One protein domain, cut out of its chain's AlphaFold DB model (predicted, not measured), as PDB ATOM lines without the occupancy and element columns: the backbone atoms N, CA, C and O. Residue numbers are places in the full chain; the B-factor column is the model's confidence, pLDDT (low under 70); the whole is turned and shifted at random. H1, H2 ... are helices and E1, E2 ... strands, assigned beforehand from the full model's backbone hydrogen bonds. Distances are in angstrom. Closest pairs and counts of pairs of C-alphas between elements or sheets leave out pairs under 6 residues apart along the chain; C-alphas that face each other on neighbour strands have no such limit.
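What this domain is: This is residues 2 to 100 of the 114 residues of the protein "Maf-like protein" of Planctomycetes bacterium (UniProt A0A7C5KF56). A long, twisted hairpin of E1 and E2 makes the long axis, with the short E3 beside part of E2 and the helices H4 and H5 packed on the hairpin. Near the end of the hairpin away from its turn, H1, H2 and H3 gather. The printed part has 99 residues, with five named helices and three named strands in the order H1 E1 E2 H2 H3 E3 H4 H5; the sheet runs E1 E2 E3, antiparallel, and the class is mixed. The whole is loose, radius of gyration of the C-alphas 16.4 A, and a rod in outline, 55 by 24 by 18 A.

Where its parts are: E2, residues 31 to 41, is 33.0 A long; E1, residues 12 to 21, is 29.6 A; E3 is residues 75 to 79. H1 is residues 2 to 8, from C-alpha 2 at (8.156, 21.056, 22.156). H2 is residues 46 to 54, H3 70 to 74, H4 82 to 86, and H5 90 to 98, ending at C-alpha 98 at (3.172, 18.097, 62.538).

How they stand to each other: E1 and E2 form a hairpin, with N 15 and O 37 2.8 A apart, within hydrogen-bond range. E3 is antiparallel to E2, with N 38 and O 79 at 2.8 A. H4 is over E2, height over the sheet 7.2 A; its closest C-alphas to E2 are Asn 84 and Glu 35, 6.5 A. H5, height over the sheet 8.6 A, runs along the strands, at 3 degrees to E2 on the local plane; the closest C-alphas of H5 and E2 are those of Leu 96 and Lys 31, 6.5 A apart, and the closest of H5 and E1 are those of Leu 96 and Ala 21, 6.4 A apart. H1 only grazes the sheet with residues 5 to 8, and H3, only just on it with 5 pairs of C-alphas within 10 A, only grazes it with 71 to 74. H1 and H2 touch, closest C-alphas Arg 2 and Ile 49 at 6.7 A, at a steep tilt of 58 degrees, opposite ways. H2 is not on the sheet. Every O i to N i+4 pair is within hydrogen-bond range in H1, H2, H4 and H5; H3 has 0 of 1, but 2 of 2 O i to N i+3 pairs.

The domain as a whole: The C-alphas farthest apart are those of Lys 27 and Arg 47, 55.4 A. The printed part has no cut. The link from H2 to H3, 15 residues, is long. Mean pLDDT of the printed part is 92.0, and no printed residue is under 70.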
ATOM      1  N   ARG A   2       7.652  22.110  23.066       93.50
ATOM      2  CA  ARG A   2       8.156  21.056  22.156       93.50
ATOM      3  C   ARG A   2       9.526  20.485  22.544       93.50
ATOM      4  O   ARG A   2       9.665  19.272  22.651       93.50
ATOM      5  N   SER A   3      10.514  21.347  22.799       92.56
ATOM      6  CA  SER A   3      11.868  20.906  23.166       92.56
ATOM      7  C   SER A   3      11.904  20.118  24.476       92.56
ATOM      8  O   SER A   3      12.619  19.131  24.553       92.56
ATOM      9  N   PHE A   4      11.095  20.493  25.475       92.81
ATOM     10  CA  PHE A   4      10.989  19.729  26.722       92.81
ATOM     11  C   PHE A   4      10.404  18.343  26.462       92.81
ATOM     12  O   PHE A   4      11.039  17.355  26.797       92.81
ATOM     13  N   LEU A   5       9.261  18.250  25.781       92.75
ATOM     14  CA  LEU A   5       8.634  16.958  25.476       92.75
ATOM     15  C   LEU A   5       9.535  16.052  24.627       92.75
ATOM     16  O   LEU A   5       9.530  14.842  24.812       92.75
ATOM     17  N   SER A   6      10.347  16.635  23.742       93.75
ATOM     18  CA  SER A   6      11.333  15.883  22.956       93.75
ATOM     19  C   SER A   6      12.471  15.333  23.823       93.75
ATOM     20  O   SER A   6      12.926  14.227  23.570       93.75
ATOM     21  N   LEU A   7      12.914  16.078  24.844       93.94
ATOM     22  CA  LEU A   7      13.928  15.623  25.806       93.94
ATOM     23  C   LEU A   7      13.390  14.556  26.765       93.94
ATOM     24  O   LEU A   7      14.132  13.668  27.166       93.94
ATOM     25  N   LEU A   8      12.117  14.665  27.148       94.62
ATOM     26  CA  LEU A   8      11.465  13.706  28.039       94.62
ATOM     27  C   LEU A   8      11.067  12.418  27.306       94.62
ATOM     28  O   LEU A   8      10.997  11.365  27.927       94.62
ATOM     29  N   SER A   9      10.817  12.486  25.996       95.81
ATOM     30  CA  SER A   9      10.441  11.345  25.156       95.81
ATOM     31  C   SER A   9      11.390  10.156  25.340       95.81
ATOM     32  O   SER A   9      12.588  10.256  25.085       95.81
ATOM     33  N   GLY A  10      10.842   9.023  25.786       96.00
ATOM     34  CA  GLY A  10      11.598   7.785  26.013       96.00
ATOM     35  C   GLY A  10      12.602   7.835  27.171       96.00
ATOM     36  O   GLY A  10      13.396   6.908  27.316       96.00
ATOM     37  N   ALA A  11      12.584   8.890  27.988       96.50
ATOM     38  CA  ALA A  11      13.524   9.102  29.079       96.50
ATOM     39  C   ALA A  11      12.838   9.060  30.453       96.50
ATOM     40  O   ALA A  11      11.616   9.177  30.592       96.50
ATOM     41  N   SER A  12      13.665   8.908  31.486       96.62
ATOM     42  CA  SER A  12      13.280   9.148  32.873       96.62
ATOM     43  C   SER A  12      13.852  10.477  33.344       96.62
ATOM     44  O   SER A  12      15.015  10.786  33.085       96.62
ATOM     45  N   HIS A  13      13.065  11.234  34.098       95.12
ATOM     46  CA  HIS A  13      13.495  12.484  34.718       95.12
ATOM     47  C   HIS A  13      13.044  12.567  36.171       95.12
ATOM     48  O   HIS A  13      12.136  11.859  36.607       95.12
ATOM     49  N   LEU A  14      13.709  13.437  36.927       95.56
ATOM     50  CA  LEU A  14      13.382  13.705  38.321       95.56
ATOM     51  C   LEU A  14      12.507  14.952  38.426       95.56
ATOM     52  O   LEU A  14      12.778  15.970  37.788       95.56
ATOM     53  N   VAL A  15      11.490  14.869  39.273       94.81
ATOM     54  CA  VAL A  15      10.687  16.001  39.722       94.81
ATOM     55  C   VAL A  15      10.989  16.226  41.191       94.81
ATOM     56  O   VAL A  15      10.770  15.349  42.024       94.81
ATOM     57  N   VAL A  16      11.530  17.402  41.485       95.06
ATOM     58  CA  VAL A  16      12.037  17.767  42.804       95.06
ATOM     59  C   VAL A  16      11.219  18.947  43.321       95.06
ATOM     60  O   VAL A  16      11.289  20.028  42.735       95.06
ATOM     61  N   SER A  17      10.467  18.760  44.409       94.06
ATOM     62  CA  SER A  17       9.698  19.841  45.042       94.06
ATOM     63  C   SER A  17      10.205  20.125  46.445       94.06
ATOM     64  O   SER A  17      10.257  19.245  47.301       94.06
ATOM     65  N   GLY A  18      10.544  21.388  46.696       94.44
ATOM     66  CA  GLY A  18      10.874  21.881  48.028       94.44
ATOM     67  C   GLY A  18       9.639  22.406  48.754       94.44
ATOM     68  O   GLY A  18       8.859  23.164  48.182       94.44
ATOM     69  N   VAL A  19       9.495  22.059  50.032       95.31
ATOM     70  CA  VAL A  19       8.465  22.622  50.917       95.31
ATOM     71  C   VAL A  19       9.135  23.335  52.079       95.31
ATOM     72  O   VAL A  19      10.068  22.815  52.689       95.31
ATOM     73  N   TRP A  20       8.631  24.524  52.405       94.25
ATOM     74  CA  TRP A  20       9.053  25.302  53.563       94.25
ATOM     75  C   TRP A  20       7.840  25.698  54.405       94.25
ATOM     76  O   TRP A  20       6.946  26.400  53.937       94.25
ATOM     77  N   ALA A  21       7.820  25.268  55.663       92.50
ATOM     78  CA  ALA A  21       6.791  25.589  56.639       92.50
ATOM     79  C   ALA A  21       7.328  26.596  57.667       92.50
ATOM     80  O   ALA A  21       8.424  26.439  58.210       92.50
ATOM     81  N   ARG A  22       6.539  27.634  57.968       91.62
ATOM     82  CA  ARG A  22       6.878  28.667  58.957       91.62
ATOM     83  C   ARG A  22       5.678  28.970  59.842       91.62
ATOM     84  O   ARG A  22       4.585  29.208  59.338       91.62
ATOM     85  N   SER A  23       5.893  29.032  61.157       87.69
ATOM     86  CA  SER A  23       4.856  29.500  62.079       87.69
ATOM     87  C   SER A  23       4.624  30.996  61.904       87.69
ATOM     88  O   SER A  23       5.574  31.779  61.875       87.69
ATOM     89  N   LEU A  24       3.355  31.404  61.851       87.56
ATOM     90  CA  LEU A  24       2.970  32.816  61.782       87.56
ATOM     91  C   LEU A  24       3.328  33.586  63.057       87.56
ATOM     92  O   LEU A  24       3.577  34.783  63.000       87.56
ATOM     93  N   SER A  25       3.410  32.892  64.197       86.81
ATOM     94  CA  SER A  25       3.803  33.502  65.473       86.81
ATOM     95  C   SER A  25       5.264  33.959  65.507       86.81
ATOM     96  O   SER A  25       5.642  34.709  66.401       86.81
ATOM     97  N   GLY A  26       6.109  33.444  64.603       79.00
ATOM     98  CA  GLY A  26       7.558  33.670  64.608       79.00
ATOM     99  C   GLY A  26       8.307  33.042  65.792       79.00
ATOM    100  O   GLY A  26       9.530  33.112  65.832       79.00
ATOM    101  N   LYS A  27       7.605  32.401  66.738       82.06
ATOM    102  CA  LYS A  27       8.195  31.844  67.968       82.06
ATOM    103  C   LYS A  27       8.947  30.533  67.750       82.06
ATOM    104  O   LYS A  27       9.771  30.165  68.580       82.06
ATOM    105  N   VAL A  28       8.656  29.826  66.656       84.44
ATOM    106  CA  VAL A  28       9.353  28.593  66.274       84.44
ATOM    107  C   VAL A  28      10.052  28.780  64.923       84.44
ATOM    108  O   VAL A  28       9.462  29.383  64.017       84.44
ATOM    109  N   PRO A  29      11.294  28.284  64.760       85.62
ATOM    110  CA  PRO A  29      12.001  28.346  63.486       85.62
ATOM    111  C   PRO A  29      11.237  27.641  62.363       85.62
ATOM    112  O   PRO A  29      10.587  26.619  62.580       85.62
ATOM    113  N   GLY A  30      11.373  28.158  61.141       90.00
ATOM    114  CA  GLY A  30      10.886  27.463  59.952       90.00
ATOM    115  C   GLY A  30      11.624  26.141  59.716       90.00
ATOM    116  O   GLY A  30      12.802  25.984  60.071       90.00
ATOM    117  N   LYS A  31      10.918  25.197  59.098       91.75
ATOM    118  CA  LYS A  31      11.440  23.894  58.680       91.75
ATOM    119  C   LYS A  31      11.175  23.700  57.197       91.75
ATOM    120  O   LYS A  31      10.155  24.155  56.691       91.75
ATOM    121  N   GLY A  32      12.069  22.995  56.522       93.00
ATOM    122  CA  GLY A  32      11.869  22.629  55.133       93.00
ATOM    123  C   GLY A  32      12.413  21.251  54.821       93.00
ATOM    124  O   GLY A  32      13.169  20.679  55.605       93.00
ATOM    125  N   GLY A  33      12.005  20.746  53.668       93.38
ATOM    126  CA  GLY A  33      12.469  19.494  53.094       93.38
ATOM    127  C   GLY A  33      12.235  19.492  51.591       93.38
ATOM    128  O   GLY A  33      11.685  20.451  51.040       93.38
ATOM    129  N   VAL A  34      12.663  18.423  50.934       95.62
ATOM    130  CA  VAL A  34      12.591  18.277  49.480       95.62
ATOM    131  C   VAL A  34      12.150  16.866  49.157       95.62
ATOM    132  O   VAL A  34      12.811  15.948  49.608       95.62
ATOM    133  N   GLU A  35      11.112  16.698  48.346       95.00
ATOM    134  CA  GLU A  35      10.701  15.396  47.817       95.00
ATOM    135  C   GLU A  35      11.147  15.227  46.366       95.00
ATOM    136  O   GLU A  35      11.137  16.184  45.588       95.00
ATOM    137  N   THR A  36      11.560  14.011  46.010       96.00
ATOM    138  CA  THR A  36      12.036  13.652  44.676       96.00
ATOM    139  C   THR A  36      11.284  12.435  44.160       96.00
ATOM    140  O   THR A  36      11.424  11.340  44.691       96.00
ATOM    141  N   SER A  37      10.566  12.614  43.054       95.38
ATOM    142  CA  SER A  37       9.901  11.524  42.337       95.38
ATOM    143  C   SER A  37      10.530  11.359  40.961       95.38
ATOM    144  O   SER A  37      10.909  12.344  40.322       95.38
ATOM    145  N   ARG A  38      10.621  10.126  40.467       96.88
ATOM    146  CA  ARG A  38      11.058   9.833  39.100       96.88
ATOM    147  C   ARG A  38       9.841   9.585  38.226       96.88
ATOM    148  O   ARG A  38       8.947   8.834  38.594       96.88
ATOM    149  N   VAL A  39       9.821  10.193  37.048       96.75
ATOM    150  CA  VAL A  39       8.771   9.989  36.048       96.75
ATOM    151  C   VAL A  39       9.416   9.423  34.796       96.75
ATOM    152  O   VAL A  39      10.436   9.937  34.339       96.75
ATOM    153  N   ARG A  40       8.841   8.354  34.247       97.19
ATOM    154  CA  ARG A  40       9.302   7.725  33.008       97.19
ATOM    155  C   ARG A  40       8.291   7.961  31.904       97.19
ATOM    156  O   ARG A  40       7.118   7.625  32.050       97.19
ATOM    157  N   PHE A  41       8.755   8.520  30.798       97.12
ATOM    158  CA  PHE A  41       7.946   8.741  29.609       97.12
ATOM    159  C   PHE A  41       8.148   7.601  28.615       97.12
ATOM    160  O   PHE A  41       9.237   7.038  28.490       97.12
ATOM    161  N   ARG A  42       7.095   7.271  27.869       97.00
ATOM    162  CA  ARG A  42       7.251   6.464  26.657       97.00
ATOM    163  C   ARG A  42       7.876   7.303  25.554       97.00
ATOM    164  O   ARG A  42       7.865   8.533  25.604       97.00
ATOM    165  N   SER A  43       8.375   6.632  24.528       96.88
ATOM    166  CA  SER A  43       8.752   7.307  23.293       96.88
ATOM    167  C   SER A  43       7.516   7.969  22.680       96.88
ATOM    168  O   SER A  43       6.475   7.332  22.502       96.88
ATOM    169  N   LEU A  44       7.643   9.261  22.410       94.88
ATOM    170  CA  LEU A  44       6.655  10.102  21.752       94.88
ATOM    171  C   LEU A  44       7.096  10.355  20.322       94.88
ATOM    172  O   LEU A  44       8.250  10.726  20.081       94.88
ATOM    173  N   ASP A  45       6.171  10.199  19.384       94.44
ATOM    174  CA  ASP A  45       6.406  10.657  18.024       94.44
ATOM    175  C   ASP A  45       6.118  12.162  17.881       94.44
ATOM    176  O   ASP A  45       5.549  12.830  18.751       94.44
ATOM    177  N   ARG A  46       6.531  12.727  16.744       93.81
ATOM    178  CA  ARG A  46       6.351  14.155  16.477       93.81
ATOM    179  C   ARG A  46       4.875  14.564  16.443       93.81
ATOM    180  O   ARG A  46       4.560  15.652  16.910       93.81
ATOM    181  N   ARG A  47       3.984  13.733  15.894       94.62
ATOM    182  CA  ARG A  47       2.549  14.046  15.780       94.62
ATOM    183  C   ARG A  47       1.897  14.102  17.154       94.62
ATOM    184  O   ARG A  47       1.096  14.994  17.405       94.62
ATOM    185  N   GLU A  48       2.277  13.199  18.049       94.25
ATOM    186  CA  GLU A  48       1.790  13.183  19.426       94.25
ATOM    187  C   GLU A  48       2.200  14.437  20.193       94.25
ATOM    188  O   GLU A  48       1.374  15.011  20.906       94.25
ATOM    189  N   ILE A  49       3.449  14.878  20.009       93.81
ATOM    190  CA  ILE A  49       3.944  16.121  20.601       93.81
ATOM    191  C   ILE A  49       3.149  17.313  20.060       93.81
ATOM    192  O   ILE A  49       2.665  18.105  20.860       93.81
ATOM    193  N   GLU A  50       2.977  17.449  18.740       94.56
ATOM    194  CA  GLU A  50       2.214  18.581  18.184       94.56
ATOM    195  C   GLU A  50       0.758  18.589  18.659       94.56
ATOM    196  O   GLU A  50       0.290  19.608  19.161       94.56
ATOM    197  N   SER A  51       0.077  17.442  18.594       93.06
ATOM    198  CA  SER A  51      -1.316  17.309  19.029       93.06
ATOM    199  C   SER A  51      -1.498  17.694  20.501       93.06
ATOM    200  O   SER A  51      -2.457  18.374  20.860       93.06
ATOM    201  N   TYR A  52      -0.550  17.329  21.368       93.69
ATOM    202  CA  TYR A  52      -0.581  17.757  22.763       93.69
ATOM    203  C   TYR A  52      -0.357  19.269  22.930       93.69
ATOM    204  O   TYR A  52      -0.998  19.918  23.760       93.69
ATOM    205  N   LEU A  53       0.549  19.854  22.141       92.62
ATOM    206  CA  LEU A  53       0.839  21.285  22.204       92.62
ATOM    207  C   LEU A  53      -0.335  22.151  21.743       92.62
ATOM    208  O   LEU A  53      -0.527  23.232  22.310       92.62
ATOM    209  N   GLU A  54      -1.111  21.675  20.768       93.50
ATOM    210  CA  GLU A  54      -2.352  22.301  20.299       93.50
ATOM    211  C   GLU A  54      -3.406  22.387  21.410       93.50
ATOM    212  O   GLU A  54      -4.085  23.405  21.529       93.50
ATOM    213  N   GLY A  55      -3.475  21.382  22.292       88.56
ATOM    214  CA  GLY A  55      -4.383  21.371  23.445       88.56
ATOM    215  C   GLY A  55      -4.063  22.412  24.527       88.56
ATOM    216  O   GLY A  55      -4.902  22.709  25.371       88.56
ATOM    217  N   GLY A  56      -2.859  22.996  24.529       89.56
ATOM    218  CA  GLY A  56      -2.508  24.129  25.396       89.56
ATOM    219  C   GLY A  56      -2.328  23.825  26.892       89.56
ATOM    220  O   GLY A  56      -1.895  24.714  27.626       89.56
ATOM    221  N   GLU A  57      -2.577  22.593  27.346       89.88
ATOM    222  CA  GLU A  57      -2.464  22.170  28.754       89.88
ATOM    223  C   GLU A  57      -1.071  22.417  29.359       89.88
ATOM    224  O   GLU A  57      -0.929  22.703  30.548       89.88
ATOM    225  N   TRP A  58      -0.033  22.359  28.525       88.62
ATOM    226  CA  TRP A  58       1.358  22.587  28.912       88.62
ATOM    227  C   TRP A  58       1.639  23.995  29.458       88.62
ATOM    228  O   TRP A  58       2.689  24.231  30.066       88.62
ATOM    229  N   ARG A  59       0.755  24.968  29.200       87.69
ATOM    230  CA  ARG A  59       0.974  26.370  29.568       87.69
ATOM    231  C   ARG A  59       1.029  26.527  31.087       87.69
ATOM    232  O   ARG A  59       0.147  26.088  31.813       87.69
ATOM    233  N   GLY A  60       2.090  27.180  31.563       85.06
ATOM    234  CA  GLY A  60       2.315  27.401  32.993       85.06
ATOM    235  C   GLY A  60       2.702  26.142  33.778       85.06
ATOM    236  O   GLY A  60       2.729  26.193  35.004       85.06
ATOM    237  N   LYS A  61       3.003  25.022  33.104       86.19
ATOM    238  CA  LYS A  61       3.446  23.776  33.743       86.19
ATOM    239  C   LYS A  61       4.961  23.618  33.647       86.19
ATOM    240  O   LYS A  61       5.550  23.793  32.575       86.19
ATOM    241  N   ALA A  62       5.592  23.252  34.758       82.94
ATOM    242  CA  ALA A  62       6.998  22.860  34.761       82.94
ATOM    243  C   ALA A  62       7.190  21.617  33.872       82.94
ATOM    244  O   ALA A  62       6.349  20.724  33.854       82.94
ATOM    245  N   GLY A  63       8.255  21.587  33.066       81.44
ATOM    246  CA  GLY A  63       8.493  20.486  32.120       81.44
ATOM    247  C   GLY A  63       7.510  20.421  30.941       81.44
ATOM    248  O   GLY A  63       7.600  19.500  30.136       81.44
ATOM    249  N   ALA A  64       6.616  21.410  30.800       86.94
ATOM    250  CA  ALA A  64       5.605  21.487  29.748       86.94
ATOM    251  C   ALA A  64       4.613  20.309  29.725       86.94
ATOM    252  O   ALA A  64       4.116  19.979  28.653       86.94
ATOM    253  N   TYR A  65       4.315  19.694  30.878       89.44
ATOM    254  CA  TYR A  65       3.296  18.647  30.988       89.44
ATOM    255  C   TYR A  65       2.559  18.679  32.336       89.44
ATOM    256  O   TYR A  65       3.081  19.199  33.321       89.44
ATOM    257  N   ALA A  66       1.348  18.113  32.394       87.94
ATOM    258  CA  ALA A  66       0.583  17.943  33.631       87.94
ATOM    259  C   ALA A  66       0.302  16.455  33.900       87.94
ATOM    260  O   ALA A  66      -0.336  15.791  33.089       87.94
ATOM    261  N   LEU A  67       0.740  15.928  35.053       86.38
ATOM    262  CA  LEU A  67       0.564  14.506  35.406       86.38
ATOM    263  C   LEU A  67      -0.914  14.070  35.449       86.38
ATOM    264  O   LEU A  67      -1.221  12.947  35.075       86.38
ATOM    265  N   GLN A  68      -1.820  14.946  35.893       86.06
ATOM    266  CA  GLN A  68      -3.269  14.678  35.963       86.06
ATOM    267  C   GLN A  68      -4.029  15.067  34.684       86.06
ATOM    268  O   GLN A  68      -5.255  15.082  34.680       86.06
ATOM    269  N   GLY A  69      -3.303  15.432  33.631       86.75
ATOM    270  CA  GLY A  69      -3.861  15.937  32.387       86.75
ATOM    271  C   GLY A  69      -3.755  14.960  31.220       86.75
ATOM    272  O   GLY A  69      -3.447  13.777  31.390       86.75
ATOM    273  N   GLU A  70      -3.924  15.486  30.013       87.56
ATOM    274  CA  GLU A  70      -3.723  14.785  28.740       87.56
ATOM    275  C   GLU A  70      -2.323  14.174  28.626       87.56
ATOM    276  O   GLU A  70      -2.142  13.130  28.000       87.56
ATOM    277  N   ALA A  71      -1.317  14.774  29.270       88.38
ATOM    278  CA  ALA A  71       0.033  14.219  29.284       88.38
ATOM    279  C   ALA A  71       0.174  12.909  30.078       88.38
ATOM    280  O   ALA A  71       1.183  12.221  29.923       88.38
ATOM    281  N   SER A  72      -0.815  12.519  30.891       90.94
ATOM    282  CA  SER A  72      -0.810  11.234  31.609       90.94
ATOM    283  C   SER A  72      -0.630  10.036  30.667       90.94
ATOM    284  O   SER A  72       0.065   9.083  31.011       90.94
ATOM    285  N   ARG A  73      -1.138  10.122  29.428       92.56
ATOM    286  CA  ARG A  73      -0.994   9.090  28.379       92.56
ATOM    287  C   ARG A  73       0.440   8.884  27.875       92.56
ATOM    288  O   ARG A  73       0.705   7.963  27.096       92.56
ATOM    289  N   PHE A  74       1.355   9.778  28.239       94.62
ATOM    290  CA  PHE A  74       2.774   9.706  27.895       94.62
ATOM    291  C   PHE A  74       3.611   9.038  28.981       94.62
ATOM    292  O   PHE A  74       4.767   8.699  28.734       94.62
ATOM    293  N   ILE A  75       3.048   8.841  30.169       95.06
ATOM    294  CA  ILE A  75       3.783   8.397  31.346       95.06
ATOM    295  C   ILE A  75       3.646   6.885  31.469       95.06
ATOM    296  O   ILE A  75       2.546   6.347  31.539       95.06
ATOM    297  N   LEU A  76       4.787   6.202  31.482       96.31
ATOM    298  CA  LEU A  76       4.866   4.765  31.720       96.31
ATOM    299  C   LEU A  76       4.847   4.449  33.209       96.31
ATOM    300  O   LEU A  76       4.285   3.439  33.615       96.31
ATOM    301  N   GLU A  77       5.496   5.291  34.009       96.19
ATOM    302  CA  GLU A  77       5.744   4.997  35.413       96.19
ATOM    303  C   GLU A  77       6.036   6.270  36.205       96.19
ATOM    304  O   GLU A  77       6.628   7.224  35.688       96.19
ATOM    305  N   VAL A  78       5.625   6.256  37.472       95.56
ATOM    306  CA  VAL A  78       6.019   7.239  38.478       95.56
ATOM    307  C   VAL A  78       6.533   6.466  39.685       95.56
ATOM    308  O   VAL A  78       5.767   5.732  40.304       95.56
ATOM    309  N   GLU A  79       7.811   6.637  40.003       95.75
ATOM    310  CA  GLU A  79       8.427   6.133  41.231       95.75
ATOM    311  C   GLU A  79       8.480   7.280  42.253       95.75
ATOM    312  O   GLU A  79       8.946   8.380  41.936       95.75
ATOM    313  N   GLY A  80       8.002   7.032  43.473       92.25
ATOM    314  CA  GLY A  80       7.845   8.047  44.519       92.25
ATOM    315  C   GLY A  80       6.437   8.652  44.581       92.25
ATOM    316  O   GLY A  80       5.468   8.099  44.055       92.25
ATOM    317  N   GLU A  81       6.306   9.800  45.246       91.50
ATOM    318  CA  GLU A  81       5.009  10.437  45.505       91.50
ATOM    319  C   GLU A  81       4.442  11.106  44.234       91.50
ATOM    320  O   GLU A  81       5.121  11.899  43.573       91.50
ATOM    321  N   LYS A  82       3.182  10.830  43.877       92.56
ATOM    322  CA  LYS A  82       2.529  11.449  42.704       92.56
ATOM    323  C   LYS A  82       2.160  12.906  42.965       92.56
ATOM    324  O   LYS A  82       2.277  13.745  42.077       92.56
ATOM    325  N   GLU A  83       1.755  13.220  44.188       92.81
ATOM    326  CA  GLU A  83       1.415  14.562  44.657       92.81
ATOM    327  C   GLU A  83       2.620  15.508  44.552       92.81
ATOM    328  O   GLU A  83       2.463  16.666  44.159       92.81
ATOM    329  N   ASN A  84       3.837  14.990  44.765       92.00
ATOM    330  CA  ASN A  84       5.077  15.711  44.482       92.00
ATOM    331  C   ASN A  84       5.176  16.123  43.005       92.00
ATOM    332  O   ASN A  84       5.476  17.274  42.705       92.00
ATOM    333  N   VAL A  85       4.868  15.209  42.079       91.69
ATOM    334  CA  VAL A  85       4.887  15.494  40.634       91.69
ATOM    335  C   VAL A  85       3.792  16.492  40.238       91.69
ATOM    336  O   VAL A  85       3.976  17.277  39.310       91.69
ATOM    337  N   ILE A  86       2.655  16.485  40.941       90.81
ATOM    338  CA  ILE A  86       1.564  17.450  40.734       90.81
ATOM    339  C   ILE A  86       1.956  18.845  41.251       90.81
ATOM    340  O   ILE A  86       1.531  19.845  40.670       90.81
ATOM    341  N   GLY A  87       2.791  18.916  42.293       85.62
ATOM    342  CA  GLY A  87       3.414  20.154  42.769       85.62
ATOM    343  C   GLY A  87       3.352  20.398  44.278       85.62
ATOM    344  O   GLY A  87       3.795  21.454  44.725       85.62
ATOM    345  N   LEU A  88       2.816  19.469  45.075       92.44
ATOM    346  CA  LEU A  88       2.874  19.560  46.534       92.44
ATOM    347  C   LEU A  88       3.105  18.171  47.137       92.44
ATOM    348  O   LEU A  88       2.166  17.379  47.170       92.44
ATOM    349  N   PRO A  89       4.307  17.868  47.655       94.12
ATOM    350  CA  PRO A  89       4.574  16.580  48.280       94.12
ATOM    351  C   PRO A  89       3.827  16.496  49.610       94.12
ATOM    352  O   PRO A  89       4.178  17.154  50.598       94.12
ATOM    353  N   ARG A  90       2.718  15.758  49.622       94.75
ATOM    354  CA  ARG A  90       1.737  15.746  50.707       94.75
ATOM    355  C   ARG A  90       2.336  15.121  51.958       94.75
ATOM    356  O   ARG A  90       2.175  15.691  53.037       94.75
ATOM    357  N   ALA A  91       3.044  14.002  51.825       93.38
ATOM    358  CA  ALA A  91       3.685  13.321  52.948       93.38
ATOM    359  C   ALA A  91       4.709  14.231  53.647       93.38
ATOM    360  O   ALA A  91       4.651  14.423  54.864       93.38
ATOM    361  N   LEU A  92       5.595  14.866  52.871       94.44
ATOM    362  CA  LEU A  92       6.551  15.848  53.384       94.44
ATOM    363  C   LEU A  92       5.845  17.055  54.018       94.44
ATOM    364  O   LEU A  92       6.232  17.505  55.095       94.44
ATOM    365  N   THR A  93       4.802  17.577  53.372       95.06
ATOM    366  CA  THR A  93       4.064  18.744  53.871       95.06
ATOM    367  C   THR A  93       3.432  18.459  55.230       95.06
ATOM    368  O   THR A  93       3.627  19.233  56.166       95.06
ATOM    369  N   LEU A  94       2.726  17.333  55.372       94.12
ATOM    370  CA  LEU A  94       2.116  16.926  56.640       94.12
ATOM    371  C   LEU A  94       3.176  16.723  57.723       94.12
ATOM    372  O   LEU A  94       3.052  17.280  58.812       94.12
ATOM    373  N   PHE A  95       4.268  16.034  57.391       93.12
ATOM    374  CA  PHE A  95       5.388  15.840  58.304       93.12
ATOM    375  C   PHE A  95       5.966  17.167  58.818       93.12
ATOM    376  O   PHE A  95       6.205  17.317  60.020       93.12
ATOM    377  N   LEU A  96       6.184  18.147  57.937       93.00
ATOM    378  CA  LEU A  96       6.705  19.460  58.324       93.00
ATOM    379  C   LEU A  96       5.730  20.221  59.227       93.00
ATOM    380  O   LEU A  96       6.179  20.876  60.167       93.00
ATOM    381  N   LEU A  97       4.424  20.126  58.965       91.31
ATOM    382  CA  LEU A  97       3.390  20.778  59.769       91.31
ATOM    383  C   LEU A  97       3.277  20.157  61.166       91.31
ATOM    384  O   LEU A  97       3.305  20.888  62.156       91.31
ATOM    385  N   GLU A  98       3.231  18.828  61.263       89.69
ATOM    386  CA  GLU A  98       3.172  18.097  62.538       89.69
ATOM    387  C   GLU A  98       4.408  18.348  63.406       89.69
ATOM    388  O   GLU A  98       4.326  18.468  64.629       89.69
ATOM    389  N   ASN A  99       5.575  18.468  62.771       87.94
ATOM    390  CA  ASN A  99       6.836  18.638  63.478       87.94
ATOM    391  C   ASN A  99       7.249  20.106  63.623       87.94
ATOM    392  O   ASN A  99       8.307  20.362  64.195       87.94
ATOM    393  N   LEU A 100       6.459  21.083  63.165       86.50
ATOM    394  CA  LEU A 100       6.844  22.502  63.167       86.50
ATOM    395  C   LEU A 100       7.165  23.031  64.574       86.50
ATOM    396  O   LEU A 100       8.101  23.809  64.741       86.50
TER     397      LEU A 100